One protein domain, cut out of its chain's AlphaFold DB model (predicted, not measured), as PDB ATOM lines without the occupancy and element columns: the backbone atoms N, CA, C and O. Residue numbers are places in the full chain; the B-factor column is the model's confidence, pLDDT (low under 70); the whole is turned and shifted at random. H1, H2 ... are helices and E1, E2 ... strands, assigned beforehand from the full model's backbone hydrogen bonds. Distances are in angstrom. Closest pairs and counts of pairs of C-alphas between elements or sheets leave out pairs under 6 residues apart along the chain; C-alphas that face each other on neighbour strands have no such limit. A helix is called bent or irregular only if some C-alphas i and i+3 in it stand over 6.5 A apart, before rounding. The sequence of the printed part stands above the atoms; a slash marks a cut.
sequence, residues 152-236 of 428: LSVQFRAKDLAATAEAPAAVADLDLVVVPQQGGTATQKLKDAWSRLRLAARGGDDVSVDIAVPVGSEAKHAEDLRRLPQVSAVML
ATOM      1  N   LEU A 152     -31.948  10.226   3.978       78.56
ATOM      2  CA  LEU A 152     -31.549   9.736   2.654       78.56
ATOM      3  C   LEU A 152     -30.545  10.711   2.046       78.56
ATOM      4  O   LEU A 152     -30.790  11.912   2.064       78.56
ATOM      5  N   SER A 153     -29.462  10.216   1.459       81.69
ATOM      6  CA  SER A 153     -28.665  11.010   0.524       81.69
ATOM      7  C   SER A 153     -29.294  10.890  -0.859       81.69
ATOM      8  O   SER A 153     -29.482   9.787  -1.369       81.69
ATOM      9  N   VAL A 154     -29.659  12.014  -1.466       86.62
ATOM     10  CA  VAL A 154     -30.204  12.073  -2.823       86.62
ATOM     11  C   VAL A 154     -29.175  12.729  -3.721       86.62
ATOM     12  O   VAL A 154     -28.790  13.879  -3.500       86.62
ATOM     13  N   GLN A 155     -28.756  12.007  -4.752       89.25
ATOM     14  CA  GLN A 155     -27.872  12.519  -5.782       89.25
ATOM     15  C   GLN A 155     -28.695  13.006  -6.974       89.25
ATOM     16  O   GLN A 155     -29.526  12.282  -7.528       89.25
ATOM     17  N   PHE A 156     -28.481  14.263  -7.350       90.88
ATOM     18  CA  PHE A 156     -29.134  14.900  -8.482       90.88
ATOM     19  C   PHE A 156     -28.191  14.993  -9.679       90.88
ATOM     20  O   PHE A 156     -27.073  15.502  -9.557       90.88
ATOM     21  N   ARG A 157     -28.701  14.616 -10.855       92.00
ATOM     22  CA  ARG A 157     -28.016  14.753 -12.142       92.00
ATOM     23  C   ARG A 157     -27.683  16.216 -12.405       92.00
ATOM     24  O   ARG A 157     -28.589  17.053 -12.488       92.00
ATOM     25  N   ALA A 158     -26.406  16.528 -12.616       91.88
ATOM     26  CA  ALA A 158     -25.936  17.905 -12.785       91.88
ATOM     27  C   ALA A 158     -26.673  18.642 -13.916       91.88
ATOM     28  O   ALA A 158     -27.136  19.777 -13.764       91.88
ATOM     29  N   LYS A 159     -26.836  17.961 -15.056       91.38
ATOM     30  CA  LYS A 159     -27.498  18.495 -16.253       91.38
ATOM     31  C   LYS A 159     -28.962  18.855 -15.992       91.38
ATOM     32  O   LYS A 159     -29.398  19.942 -16.375       91.38
ATOM     33  N   ASP A 160     -29.705  17.961 -15.346       90.12
ATOM     34  CA  ASP A 160     -31.137  18.138 -15.097       90.12
ATOM     35  C   ASP A 160     -31.378  19.177 -14.001       90.12
ATOM     36  O   ASP A 160     -32.234  20.055 -14.142       90.12
ATOM     37  N   LEU A 161     -30.553  19.158 -12.952       90.12
ATOM     38  CA  LEU A 161     -30.572  20.162 -11.898       90.12
ATOM     39  C   LEU A 161     -30.286  21.560 -12.470       90.12
ATOM     40  O   LEU A 161     -31.056  22.493 -12.246       90.12
ATOM     41  N   ALA A 162     -29.248  21.717 -13.297       87.38
ATOM     42  CA  ALA A 162     -28.925  22.995 -13.936       87.38
ATOM     43  C   ALA A 162     -30.063  23.517 -14.839       87.38
ATOM     44  O   ALA A 162     -30.339  24.727 -14.843       87.38
ATOM     45  N   ALA A 163     -30.743  22.621 -15.562       87.25
ATOM     46  CA  ALA A 163     -31.840  22.947 -16.474       87.25
ATOM     47  C   ALA A 163     -33.163  23.293 -15.766       87.25
ATOM     48  O   ALA A 163     -33.983  24.022 -16.325       87.25
ATOM     49  N   THR A 164     -33.371  22.824 -14.534       89.38
ATOM     50  CA  THR A 164     -34.653  22.966 -13.830       89.38
ATOM     51  C   THR A 164     -34.676  24.225 -12.967       89.38
ATOM     52  O   THR A 164     -33.992  24.300 -11.949       89.38
ATOM     53  N   ALA A 165     -35.465  25.232 -13.363       89.06
ATOM     54  CA  ALA A 165     -35.447  26.551 -12.726       89.06
ATOM     55  C   ALA A 165     -35.823  26.538 -11.233       89.06
ATOM     56  O   ALA A 165     -35.162  27.206 -10.433       89.06
ATOM     57  N   GLU A 166     -36.839  25.749 -10.890       91.19
ATOM     58  CA  GLU A 166     -37.452  25.626  -9.566       91.19
ATOM     59  C   GLU A 166     -37.470  24.159  -9.126       91.19
ATOM     60  O   GLU A 166     -37.428  23.261  -9.966       91.19
ATOM     61  N   ALA A 167     -37.542  23.903  -7.817       88.69
ATOM     62  CA  ALA A 167     -37.625  22.536  -7.317       88.69
ATOM     63  C   ALA A 167     -38.927  21.867  -7.796       88.69
ATOM     64  O   ALA A 167     -40.005  22.431  -7.593       88.69
ATOM     65  N   PRO A 168     -38.862  20.661  -8.388       88.56
ATOM     66  CA  PRO A 168     -40.056  19.902  -8.728       88.56
ATOM     67  C   PRO A 168     -40.931  19.670  -7.496       88.56
ATOM     68  O   PRO A 168     -40.416  19.383  -6.418       88.56
ATOM     69  N   ALA A 169     -42.255  19.731  -7.658       86.44
ATOM     70  CA  ALA A 169     -43.202  19.592  -6.546       86.44
ATOM     71  C   ALA A 169     -42.979  18.313  -5.713       86.44
ATOM     72  O   ALA A 169     -43.131  18.340  -4.499       86.44
ATOM     73  N   ALA A 170     -42.547  17.223  -6.359       82.38
ATOM     74  CA  ALA A 170     -42.241  15.949  -5.706       82.38
ATOM     75  C   ALA A 170     -41.074  16.012  -4.700       82.38
ATOM     76  O   ALA A 170     -40.979  15.149  -3.836       82.38
ATOM     77  N   VAL A 171     -40.188  17.009  -4.806       85.19
ATOM     78  CA  VAL A 171     -39.021  17.170  -3.919       85.19
ATOM     79  C   VAL A 171     -38.998  18.508  -3.183       85.19
ATOM     80  O   VAL A 171     -38.242  18.671  -2.233       85.19
ATOM     81  N   ALA A 172     -39.824  19.468  -3.602       86.88
ATOM     82  CA  ALA A 172     -39.813  20.847  -3.124       86.88
ATOM     83  C   ALA A 172     -39.959  20.971  -1.600       86.88
ATOM     84  O   ALA A 172     -39.280  21.798  -0.986       86.88
ATOM     85  N   ASP A 173     -40.823  20.147  -1.006       86.31
ATOM     86  CA  ASP A 173     -41.146  20.191   0.421       86.31
ATOM     87  C   ASP A 173     -40.370  19.168   1.267       86.31
ATOM     88  O   ASP A 173     -40.619  19.066   2.474       86.31
ATOM     89  N   LEU A 174     -39.403  18.459   0.669       84.62
ATOM     90  CA  LEU A 174     -38.471  17.616   1.416       84.62
ATOM     91  C   LEU A 174     -37.577  18.482   2.303       84.62
ATOM     92  O   LEU A 174     -37.129  19.562   1.900       84.62
ATOM     93  N   ASP A 175     -37.340  18.006   3.521       84.44
ATOM     94  CA  ASP A 175     -36.493  18.680   4.494       84.44
ATOM     95  C   ASP A 175     -35.030  18.351   4.204       84.44
ATOM     96  O   ASP A 175     -34.563  17.252   4.460       84.44
ATOM     97  N   LEU A 176     -34.296  19.308   3.653       84.44
ATOM     98  CA  LEU A 176     -32.854  19.236   3.474       84.44
ATOM     99  C   LEU A 176     -32.160  19.386   4.830       84.44
ATOM    100  O   LEU A 176     -32.360  20.392   5.517       84.44
ATOM    101  N   VAL A 177     -31.300  18.431   5.172       78.12
ATOM    102  CA  VAL A 177     -30.422  18.491   6.338       78.12
ATOM    103  C   VAL A 177     -29.236  19.392   6.013       78.12
ATOM    104  O   VAL A 177     -28.503  19.191   5.048       78.12
ATOM    105  N   VAL A 178     -29.046  20.423   6.828       75.44
ATOM    106  CA  VAL A 178     -27.931  21.361   6.730       75.44
ATOM    107  C   VAL A 178     -27.114  21.235   8.002       75.44
ATOM    108  O   VAL A 178     -27.619  21.492   9.095       75.44
ATOM    109  N   VAL A 179     -25.842  20.873   7.853       65.81
ATOM    110  CA  VAL A 179     -24.881  20.804   8.960       65.81
ATOM    111  C   VAL A 179     -24.074  22.108   8.993       65.81
ATOM    112  O   VAL A 179     -23.127  22.271   8.219       65.81
ATOM    113  N   PRO A 180     -24.439  23.103   9.821       55.44
ATOM    114  CA  PRO A 180     -23.605  24.276  10.046       55.44
ATOM    115  C   PRO A 180     -22.240  23.913  10.647       55.44
ATOM    116  O   PRO A 180     -22.124  23.060  11.523       55.44
ATOM    117  N   GLN A 181     -21.209  24.674  10.260       47.41
ATOM    118  CA  GLN A 181     -19.821  24.544  10.741       47.41
ATOM    119  C   GLN A 181     -19.642  24.688  12.272       47.41
ATOM    120  O   GLN A 181     -18.542  24.483  12.771       47.41
ATOM    121  N   GLN A 182     -20.692  25.046  13.023       45.78
ATOM    122  CA  GLN A 182     -20.674  25.209  14.484       45.78
ATOM    123  C   GLN A 182     -21.470  24.132  15.250       45.78
ATOM    124  O   GLN A 182     -21.818  24.343  16.407       45.78
ATOM    125  N   GLY A 183     -21.736  22.974  14.635       44.69
ATOM    126  CA  GLY A 183     -22.160  21.770  15.367       44.69
ATOM    127  C   GLY A 183     -23.650  21.673  15.709       44.69
ATOM    128  O   GLY A 183     -24.022  20.886  16.573       44.69
ATOM    129  N   GLY A 184     -24.507  22.455  15.052       55.28
ATOM    130  CA  GLY A 184     -25.953  22.206  15.048       55.28
ATOM    131  C   GLY A 184     -26.367  21.410  13.810       55.28
ATOM    132  O   GLY A 184     -25.645  21.425  12.819       55.28
ATOM    133  N   THR A 185     -27.540  20.781  13.832       62.34
ATOM    134  CA  THR A 185     -28.222  20.295  12.622       62.34
ATOM    135  C   THR A 185     -29.450  21.169  12.414       62.34
ATOM    136  O   THR A 185     -30.267  21.312  13.323       62.34
ATOM    137  N   ALA A 186     -29.569  21.793  11.246       71.69
ATOM    138  CA  ALA A 186     -30.741  22.572  10.860       71.69
ATOM    139  C   ALA A 186     -31.428  21.906   9.667       71.69
ATOM    140  O   ALA A 186     -30.767  21.269   8.851       71.69
ATOM    141  N   THR A 187     -32.741  22.077   9.542       78.12
ATOM    142  CA  THR A 187     -33.482  21.669   8.346       78.12
ATOM    143  C   THR A 187     -33.986  22.895   7.590       78.12
ATOM    144  O   THR A 187     -34.306  23.928   8.183       78.12
ATOM    145  N   GLN A 188     -34.031  22.804   6.264       86.69
ATOM    146  CA  GLN A 188     -34.700  23.781   5.399       86.69
ATOM    147  C   GLN A 188     -35.405  23.053   4.257       86.69
ATOM    148  O   GLN A 188     -35.035  21.931   3.929       86.69
ATOM    149  N   LYS A 189     -36.388  23.674   3.602       89.38
ATOM    150  CA  LYS A 189     -37.037  23.026   2.458       89.38
ATOM    151  C   LYS A 189     -36.113  23.006   1.245       89.38
ATOM    152  O   LYS A 189     -35.407  23.978   0.965       89.38
ATOM    153  N   LEU A 190     -36.150  21.913   0.483       89.81
ATOM    154  CA  LEU A 190     -35.323  21.755  -0.713       89.81
ATOM    155  C   LEU A 190     -35.576  22.875  -1.737       89.81
ATOM    156  O   LEU A 190     -34.635  23.355  -2.368       89.81
ATOM    157  N   LYS A 191     -36.826  23.348  -1.862       92.94
ATOM    158  CA  LYS A 191     -37.181  24.488  -2.728       92.94
ATOM    159  C   LYS A 191     -36.414  25.769  -2.402       92.94
ATOM    160  O   LYS A 191     -36.021  26.486  -3.320       92.94
ATOM    161  N   ASP A 192     -36.130  26.014  -1.124       93.25
ATOM    162  CA  ASP A 192     -35.412  27.208  -0.668       93.25
ATOM    163  C   ASP A 192     -33.906  27.089  -0.963       93.25
ATOM    164  O   ASP A 192     -33.224  28.076  -1.258       93.25
ATOM    165  N   ALA A 193     -33.388  25.858  -0.956       91.12
ATOM    166  CA  ALA A 193     -32.004  25.543  -1.295       91.12
ATOM    167  C   ALA A 193     -31.755  25.385  -2.806       91.12
ATOM    168  O   ALA A 193     -30.602  25.442  -3.242       91.12
ATOM    169  N   TRP A 194     -32.808  25.212  -3.613       93.62
ATOM    170  CA  TRP A 194     -32.714  24.752  -5.003       93.62
ATOM    171  C   TRP A 194     -31.773  25.596  -5.860       93.62
ATOM    172  O   TRP A 194     -30.896  25.072  -6.543       93.62
ATOM    173  N   SER A 195     -31.884  26.924  -5.767       91.56
ATOM    174  CA  SER A 195     -31.018  27.851  -6.507       91.56
ATOM    175  C   SER A 195     -29.522  27.635  -6.233       91.56
ATOM    176  O   SER A 195     -28.710  27.778  -7.146       91.56
ATOM    177  N   ARG A 196     -29.148  27.241  -5.008       91.19
ATOM    178  CA  ARG A 196     -27.758  26.947  -4.626       91.19
ATOM    179  C   ARG A 196     -27.299  25.603  -5.179       91.19
ATOM    180  O   ARG A 196     -26.190  25.524  -5.696       91.19
ATOM    181  N   LEU A 197     -28.163  24.588  -5.145       91.56
ATOM    182  CA  LEU A 197     -27.882  23.278  -5.742       91.56
ATOM    183  C   LEU A 197     -27.626  23.410  -7.251       91.56
ATOM    184  O   LEU A 197     -26.651  22.877  -7.771       91.56
ATOM    185  N   ARG A 198     -28.420  24.233  -7.945       92.44
ATOM    186  CA  ARG A 198     -28.199  24.554  -9.367       92.44
ATOM    187  C   ARG A 198     -26.852  25.213  -9.644       92.44
ATOM    188  O   ARG A 198     -26.287  25.012 -10.715       92.44
ATOM    189  N   LEU A 199     -26.364  26.046  -8.726       90.25
ATOM    190  CA  LEU A 199     -25.043  26.661  -8.856       90.25
ATOM    191  C   LEU A 199     -23.932  25.625  -8.663       90.25
ATOM    192  O   LEU A 199     -22.975  25.657  -9.431       90.25
ATOM    193  N   ALA A 200     -24.086  24.700  -7.709       88.50
ATOM    194  CA  ALA A 200     -23.150  23.593  -7.506       88.50
ATOM    195  C   ALA A 200     -23.059  22.690  -8.751       88.50
ATOM    196  O   ALA A 200     -21.963  22.381  -9.209       88.50
ATOM    197  N   ALA A 201     -24.197  22.404  -9.389       90.50
ATOM    198  CA  ALA A 201     -24.273  21.594 -10.609       90.50
ATOM    199  C   ALA A 201     -23.569  22.205 -11.839       90.50
ATOM    200  O   ALA A 201     -23.365  21.525 -12.844       90.50
ATOM    201  N   ARG A 202     -23.177  23.491 -11.808       86.44
ATOM    202  CA  ARG A 202     -22.454  24.126 -12.930       86.44
ATOM    203  C   ARG A 202     -21.058  23.552 -13.151       86.44
ATOM    204  O   ARG A 202     -20.519  23.744 -14.237       86.44
ATOM    205  N   GLY A 203     -20.489  22.884 -12.146       82.38
ATOM    206  CA  GLY A 203     -19.225  22.158 -12.279       82.38
ATOM    207  C   GLY A 203     -19.307  20.968 -13.237       82.38
ATOM    208  O   GLY A 203     -18.276  20.519 -13.718       82.38
ATOM    209  N   GLY A 204     -20.520  20.506 -13.566       85.62
ATOM    210  CA  GLY A 204     -20.751  19.302 -14.366       85.62
ATOM    211  C   GLY A 204     -20.850  18.026 -13.530       85.62
ATOM    212  O   GLY A 204     -21.307  17.016 -14.055       85.62
ATOM    213  N   ASP A 205     -20.496  18.104 -12.247       87.19
ATOM    214  CA  ASP A 205     -20.595  17.005 -11.291       87.19
ATOM    215  C   ASP A 205     -21.992  16.927 -10.669       87.19
ATOM    216  O   ASP A 205     -22.634  17.950 -10.391       87.19
ATOM    217  N   ASP A 206     -22.456  15.698 -10.452       89.06
ATOM    218  CA  ASP A 206     -23.713  15.419  -9.767       89.06
ATOM    219  C   ASP A 206     -23.688  15.945  -8.326       89.06
ATOM    220  O   ASP A 206     -22.658  15.957  -7.650       89.06
ATOM    221  N   VAL A 207     -24.846  16.400  -7.848       89.06
ATOM    222  CA  VAL A 207     -24.967  17.085  -6.556       89.06
ATOM    223  C   VAL A 207     -25.683  16.186  -5.561       89.06
ATOM    224  O   VAL A 207     -26.873  15.920  -5.723       89.06
ATOM    225  N   SER A 208     -24.980  15.770  -4.511       86.75
ATOM    226  CA  SER A 208     -25.548  14.982  -3.413       86.75
ATOM    227  C   SER A 208     -26.016  15.869  -2.264       86.75
ATOM    228  O   SER A 208     -25.337  16.828  -1.888       86.75
ATOM    229  N   VAL A 209     -27.175  15.543  -1.695       85.81
ATOM    230  CA  VAL A 209     -27.727  16.216  -0.517       85.81
ATOM    231  C   VAL A 209     -28.378  15.227   0.437       85.81
ATOM    232  O   VAL A 209     -29.070  14.317  -0.003       85.81
ATOM    233  N   ASP A 210     -28.238  15.464   1.737       83.31
ATOM    234  CA  ASP A 210     -28.924  14.670   2.753       83.31
ATOM    235  C   ASP A 210     -30.302  15.274   3.046       83.31
ATOM    236  O   ASP A 210     -30.418  16.450   3.391       83.31
ATOM    237  N   ILE A 211     -31.362  14.482   2.926       80.94
ATOM    238  CA  ILE A 211     -32.726  14.857   3.295       80.94
ATOM    239  C   ILE A 211     -33.179  14.083   4.530       80.94
ATOM    240  O   ILE A 211     -32.830  12.921   4.719       80.94
ATOM    241  N   ALA A 212     -34.005  14.728   5.342       77.44
ATOM    242  CA  ALA A 212     -34.768  14.112   6.401       77.44
ATOM    243  C   ALA A 212     -36.082  13.565   5.827       77.44
ATOM    244  O   ALA A 212     -36.891  14.275   5.224       77.44
ATOM    245  N   VAL A 213     -36.291  12.283   6.061       72.88
ATOM    246  CA  VAL A 213     -37.498  11.504   5.861       72.88
ATOM    247  C   VAL A 213     -37.911  10.868   7.192       72.88
ATOM    248  O   VAL A 213     -37.117  10.728   8.125       72.88
ATOM    249  N   PRO A 214     -39.178  10.477   7.338       68.69
ATOM    250  CA  PRO A 214     -39.591   9.769   8.531       68.69
ATOM    251  C   PRO A 214     -38.896   8.421   8.677       68.69
ATOM    252  O   PRO A 214     -38.781   7.656   7.715       68.69
ATOM    253  N   VAL A 215     -38.545   8.118   9.918       67.81
ATOM    254  CA  VAL A 215     -38.023   6.823  10.339       67.81
ATOM    255  C   VAL A 215     -38.952   5.695   9.860       67.81
ATOM    256  O   VAL A 215     -40.170   5.758  10.049       67.81
ATOM    257  N   GLY A 216     -38.388   4.687   9.191       66.25
ATOM    258  CA  GLY A 216     -39.103   3.533   8.630       66.25
ATOM    259  C   GLY A 216     -39.753   3.747   7.265       66.25
ATOM    260  O   GLY A 216     -40.360   2.823   6.714       66.25
ATOM    261  N   SER A 217     -39.681   4.956   6.715       70.94
ATOM    262  CA  SER A 217     -40.221   5.282   5.392       70.94
ATOM    263  C   SER A 217     -39.138   5.464   4.325       70.94
ATOM    264  O   SER A 217     -39.462   5.785   3.183       70.94
ATOM    265  N   GLU A 218     -37.874   5.235   4.674       74.75
ATOM    266  CA  GLU A 218     -36.685   5.500   3.864       74.75
ATOM    267  C   GLU A 218     -36.747   4.750   2.536       74.75
ATOM    268  O   GLU A 218     -36.725   5.373   1.480       74.75
ATOM    269  N   ALA A 219     -36.937   3.427   2.577       73.88
ATOM    270  CA  ALA A 219     -37.024   2.597   1.373       73.88
ATOM    271  C   ALA A 219     -38.162   3.036   0.438       73.88
ATOM    272  O   ALA A 219     -38.022   3.010  -0.784       73.88
ATOM    273  N   LYS A 220     -39.286   3.492   1.003       75.75
ATOM    274  CA  LYS A 220     -40.429   3.943   0.209       75.75
ATOM    275  C   LYS A 220     -40.183   5.310  -0.428       75.75
ATOM    276  O   LYS A 220     -40.476   5.488  -1.607       75.75
ATOM    277  N   HIS A 221     -39.616   6.252   0.324       78.88
ATOM    278  CA  HIS A 221     -39.213   7.547  -0.222       78.88
ATOM    279  C   HIS A 221     -38.121   7.379  -1.278       78.88
ATOM    280  O   HIS A 221     -38.187   8.037  -2.308       78.88
ATOM    281  N   ALA A 222     -37.169   6.468  -1.072       79.88
ATOM    282  CA  ALA A 222     -36.160   6.132  -2.067       79.88
ATOM    283  C   ALA A 222     -36.797   5.600  -3.357       79.88
ATOM    284  O   ALA A 222     -36.491   6.104  -4.435       79.88
ATOM    285  N   GLU A 223     -37.756   4.670  -3.258       78.69
ATOM    286  CA  GLU A 223     -38.524   4.181  -4.411       78.69
ATOM    287  C   GLU A 223     -39.210   5.318  -5.186       78.69
ATOM    288  O   GLU A 223     -39.135   5.369  -6.415       78.69
ATOM    289  N   ASP A 224     -39.865   6.245  -4.485       82.50
ATOM    290  CA  ASP A 224     -40.567   7.359  -5.123       82.50
ATOM    291  C   ASP A 224     -39.593   8.391  -5.725       82.50
ATOM    292  O   ASP A 224     -39.837   8.905  -6.820       82.50
ATOM    293  N   LEU A 225     -38.459   8.651  -5.066       86.06
ATOM    294  CA  LEU A 225     -37.400   9.544  -5.543       86.06
ATOM    295  C   LEU A 225     -36.705   9.007  -6.798       86.06
ATOM    296  O   LEU A 225     -36.452   9.778  -7.721       86.06
ATOM    297  N   ARG A 226     -36.462   7.695  -6.883       83.19
ATOM    298  CA  ARG A 226     -35.870   7.037  -8.067       83.19
ATOM    299  C   ARG A 226     -36.669   7.242  -9.343       83.19
ATOM    300  O   ARG A 226     -36.113   7.259 -10.435       83.19
ATOM    301  N   ARG A 227     -37.988   7.397  -9.222       84.44
ATOM    302  CA  ARG A 227     -38.873   7.628 -10.375       84.44
ATOM    303  C   ARG A 227     -38.703   9.026 -10.969       84.44
ATOM    304  O   ARG A 227     -39.291   9.321 -12.009       84.44
ATOM    305  N   LEU A 228     -37.940   9.899 -10.313       86.25
ATOM    306  CA  LEU A 228     -37.720  11.260 -10.758       86.25
ATOM    307  C   LEU A 228     -36.539  11.337 -11.737       86.25
ATOM    308  O   LEU A 228     -35.431  10.917 -11.407       86.25
ATOM    309  N   PRO A 229     -36.718  11.954 -12.918       83.69
ATOM    310  CA  PRO A 229     -35.686  11.993 -13.954       83.69
ATOM    311  C   PRO A 229     -34.439  12.790 -13.554       83.69
ATOM    312  O   PRO A 229     -33.387  12.599 -14.147       83.69
ATOM    313  N   GLN A 230     -34.521  13.669 -12.558       86.75
ATOM    314  CA  GLN A 230     -33.375  14.423 -12.048       86.75
ATOM    315  C   GLN A 230     -32.553  13.675 -10.988       86.75
ATOM    316  O   GLN A 230     -31.487  14.161 -10.631       86.75
ATOM    317  N   VAL A 231     -33.031  12.544 -10.458       88.88
ATOM    318  CA  VAL A 231     -32.339  11.778  -9.407       88.88
ATOM    319  C   VAL A 231     -31.469  10.702 -10.054       88.88
ATOM    320  O   VAL A 231     -31.992   9.841 -10.764       88.88
ATOM    321  N   SER A 232     -30.153  10.768  -9.847       87.19
ATOM    322  CA  SER A 232     -29.189   9.759 -10.311       87.19
ATOM    323  C   SER A 232     -28.951   8.646  -9.307       87.19
ATOM    324  O   SER A 232     -28.663   7.540  -9.736       87.19
ATOM    325  N   ALA A 233     -29.096   8.904  -8.010       83.56
ATOM    326  CA  ALA A 233     -28.995   7.878  -6.980       83.56
ATOM    327  C   ALA A 233     -29.749   8.305  -5.720       83.56
ATOM    328  O   ALA A 233     -29.899   9.497  -5.435       83.56
ATOM    329  N   VAL A 234     -30.198   7.321  -4.949       81.56
ATOM    330  CA  VAL A 234     -30.591   7.495  -3.549       81.56
ATOM    331  C   VAL A 234     -29.717   6.549  -2.744       81.56
ATOM    332  O   VAL A 234     -29.518   5.425  -3.175       81.56
ATOM    333  N   MET A 235     -29.145   7.023  -1.643       75.12
ATOM    334  CA  MET A 235     -28.132   6.313  -0.864       75.12
ATOM    335  C   MET A 235     -28.339   6.542   0.632       75.12
ATOM    336  O   MET A 235     -29.089   7.429   1.058       75.12
ATOM    337  N   LEU A 236     -27.588   5.803   1.445       72.94
ATOM    338  CA  LEU A 236     -27.381   6.154   2.847       72.94
ATOM    339  C   LEU A 236     -26.621   7.499   2.980       72.94
ATOM    340  O   LEU A 236     -25.715   7.769   2.184       72.94
TER     341      LEU A 236
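AT A GLANCE: This is residues 152 to 236 of the 428 residues of an uncharacterized protein of Xanthobacter autotrophicus (strain ATCC BAA-1158 / Py2) (UniProt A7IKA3). A strongly twisted sheet of five strands has two helices packed along it, H4 over the half with E1 and E5 and H3 over the half with E4 and E2. Short H1 sits at one end of the strands, short H2 lies between H3 and H4, and the loop of the E2 and E3 hairpin holds one of the domain's two farthest C-alphas. The printed part has 85 residues with four named helices and five named strands, in the order E1 H1 H2 E2 E3 H3 E4 H4 E5; the sheet runs E3 E2 E4 E1 E5, antiparallel throughout. The class is mixed, helices and strands, and the whole is compact, with a radius of gyration of the C-alphas of 12.3 A and spans of 33 by 31 by 20 A.

HOW THE PARTS SIT: E4, residues 207 to 212, and E1, residues 152 to 156, are antiparallel inner strands, with N 154 and O 209 at 2.8 A. E5, residues 231 to 235, is an edge strand beside E1, with N 155 and O 233 at 2.8 A. E2, residues 175 to 178, is antiparallel to E4, with N 212 and O 175 at 2.7 A. Pairing is staggered: E4 pairs with E1 over residues 207 to 211 and with E2 over 211 to 212. E3, residues 186 to 189, is the other edge strand and forms a hairpin with E2, with N 176 and O 188 at 2.7 A. H3, residues 190 to 203, is on the sheet at a height of 8.9 A, over E4 and along the strands; the closest C-alphas of the two, Ala 201 and Val 207, are 6.1 A apart. H4, residues 218 to 226, is on the sheet at a height of 8.7 A, over E1 and along the strands; its closest C-alphas to E5, Ala 222 and Val 234, are 5.9 A apart. H1, residues 158 to 163, only grazes the sheet with residues 158 to 162. It touches residues 197 to 203 of H3 at a steep tilt of 62 degrees, opposite ways, the closest C-alphas being those of Ala 158 and Ala 201, 4.6 A. H2, residues 169 to 172, is not on the sheet; it touches residues 190 to 191 of H3, the C-alphas of Ala 172 and Lys 191 being closest at 4.5 A. H3 and H4 are apart. Three split strand-helix-strand units, each two strands running the same way with another strand between them, have right-handed crossovers: E1, H1 H2, E2; E3, H3, E4; and E4, H4, E5. Every O i to N i+4 pair is within hydrogen-bond range in H1 and H4, 6 of 10 are in H3, and H2 is too short for one.

IN THESE COORDINATES: E1 begins at C-alpha 152, (-31.549, 9.736, 2.654). E4, the longest strand, measures 16.5 A. H3 measures 19.8 A and is irregular, C-alphas 192 and 195 being 7.3 A apart; H4 measures 12.1 A. E5 ends at C-alpha 235, (-28.132, 6.313, -0.864).

THE WHOLE: The two C-alphas farthest apart, those of Gln 182 and Arg 227, are 35.5 A apart. The printed part has no cut and no long link. Mean pLDDT of the printed part is 81.9; residues 179 to 185 and 214 to 216 are under 70.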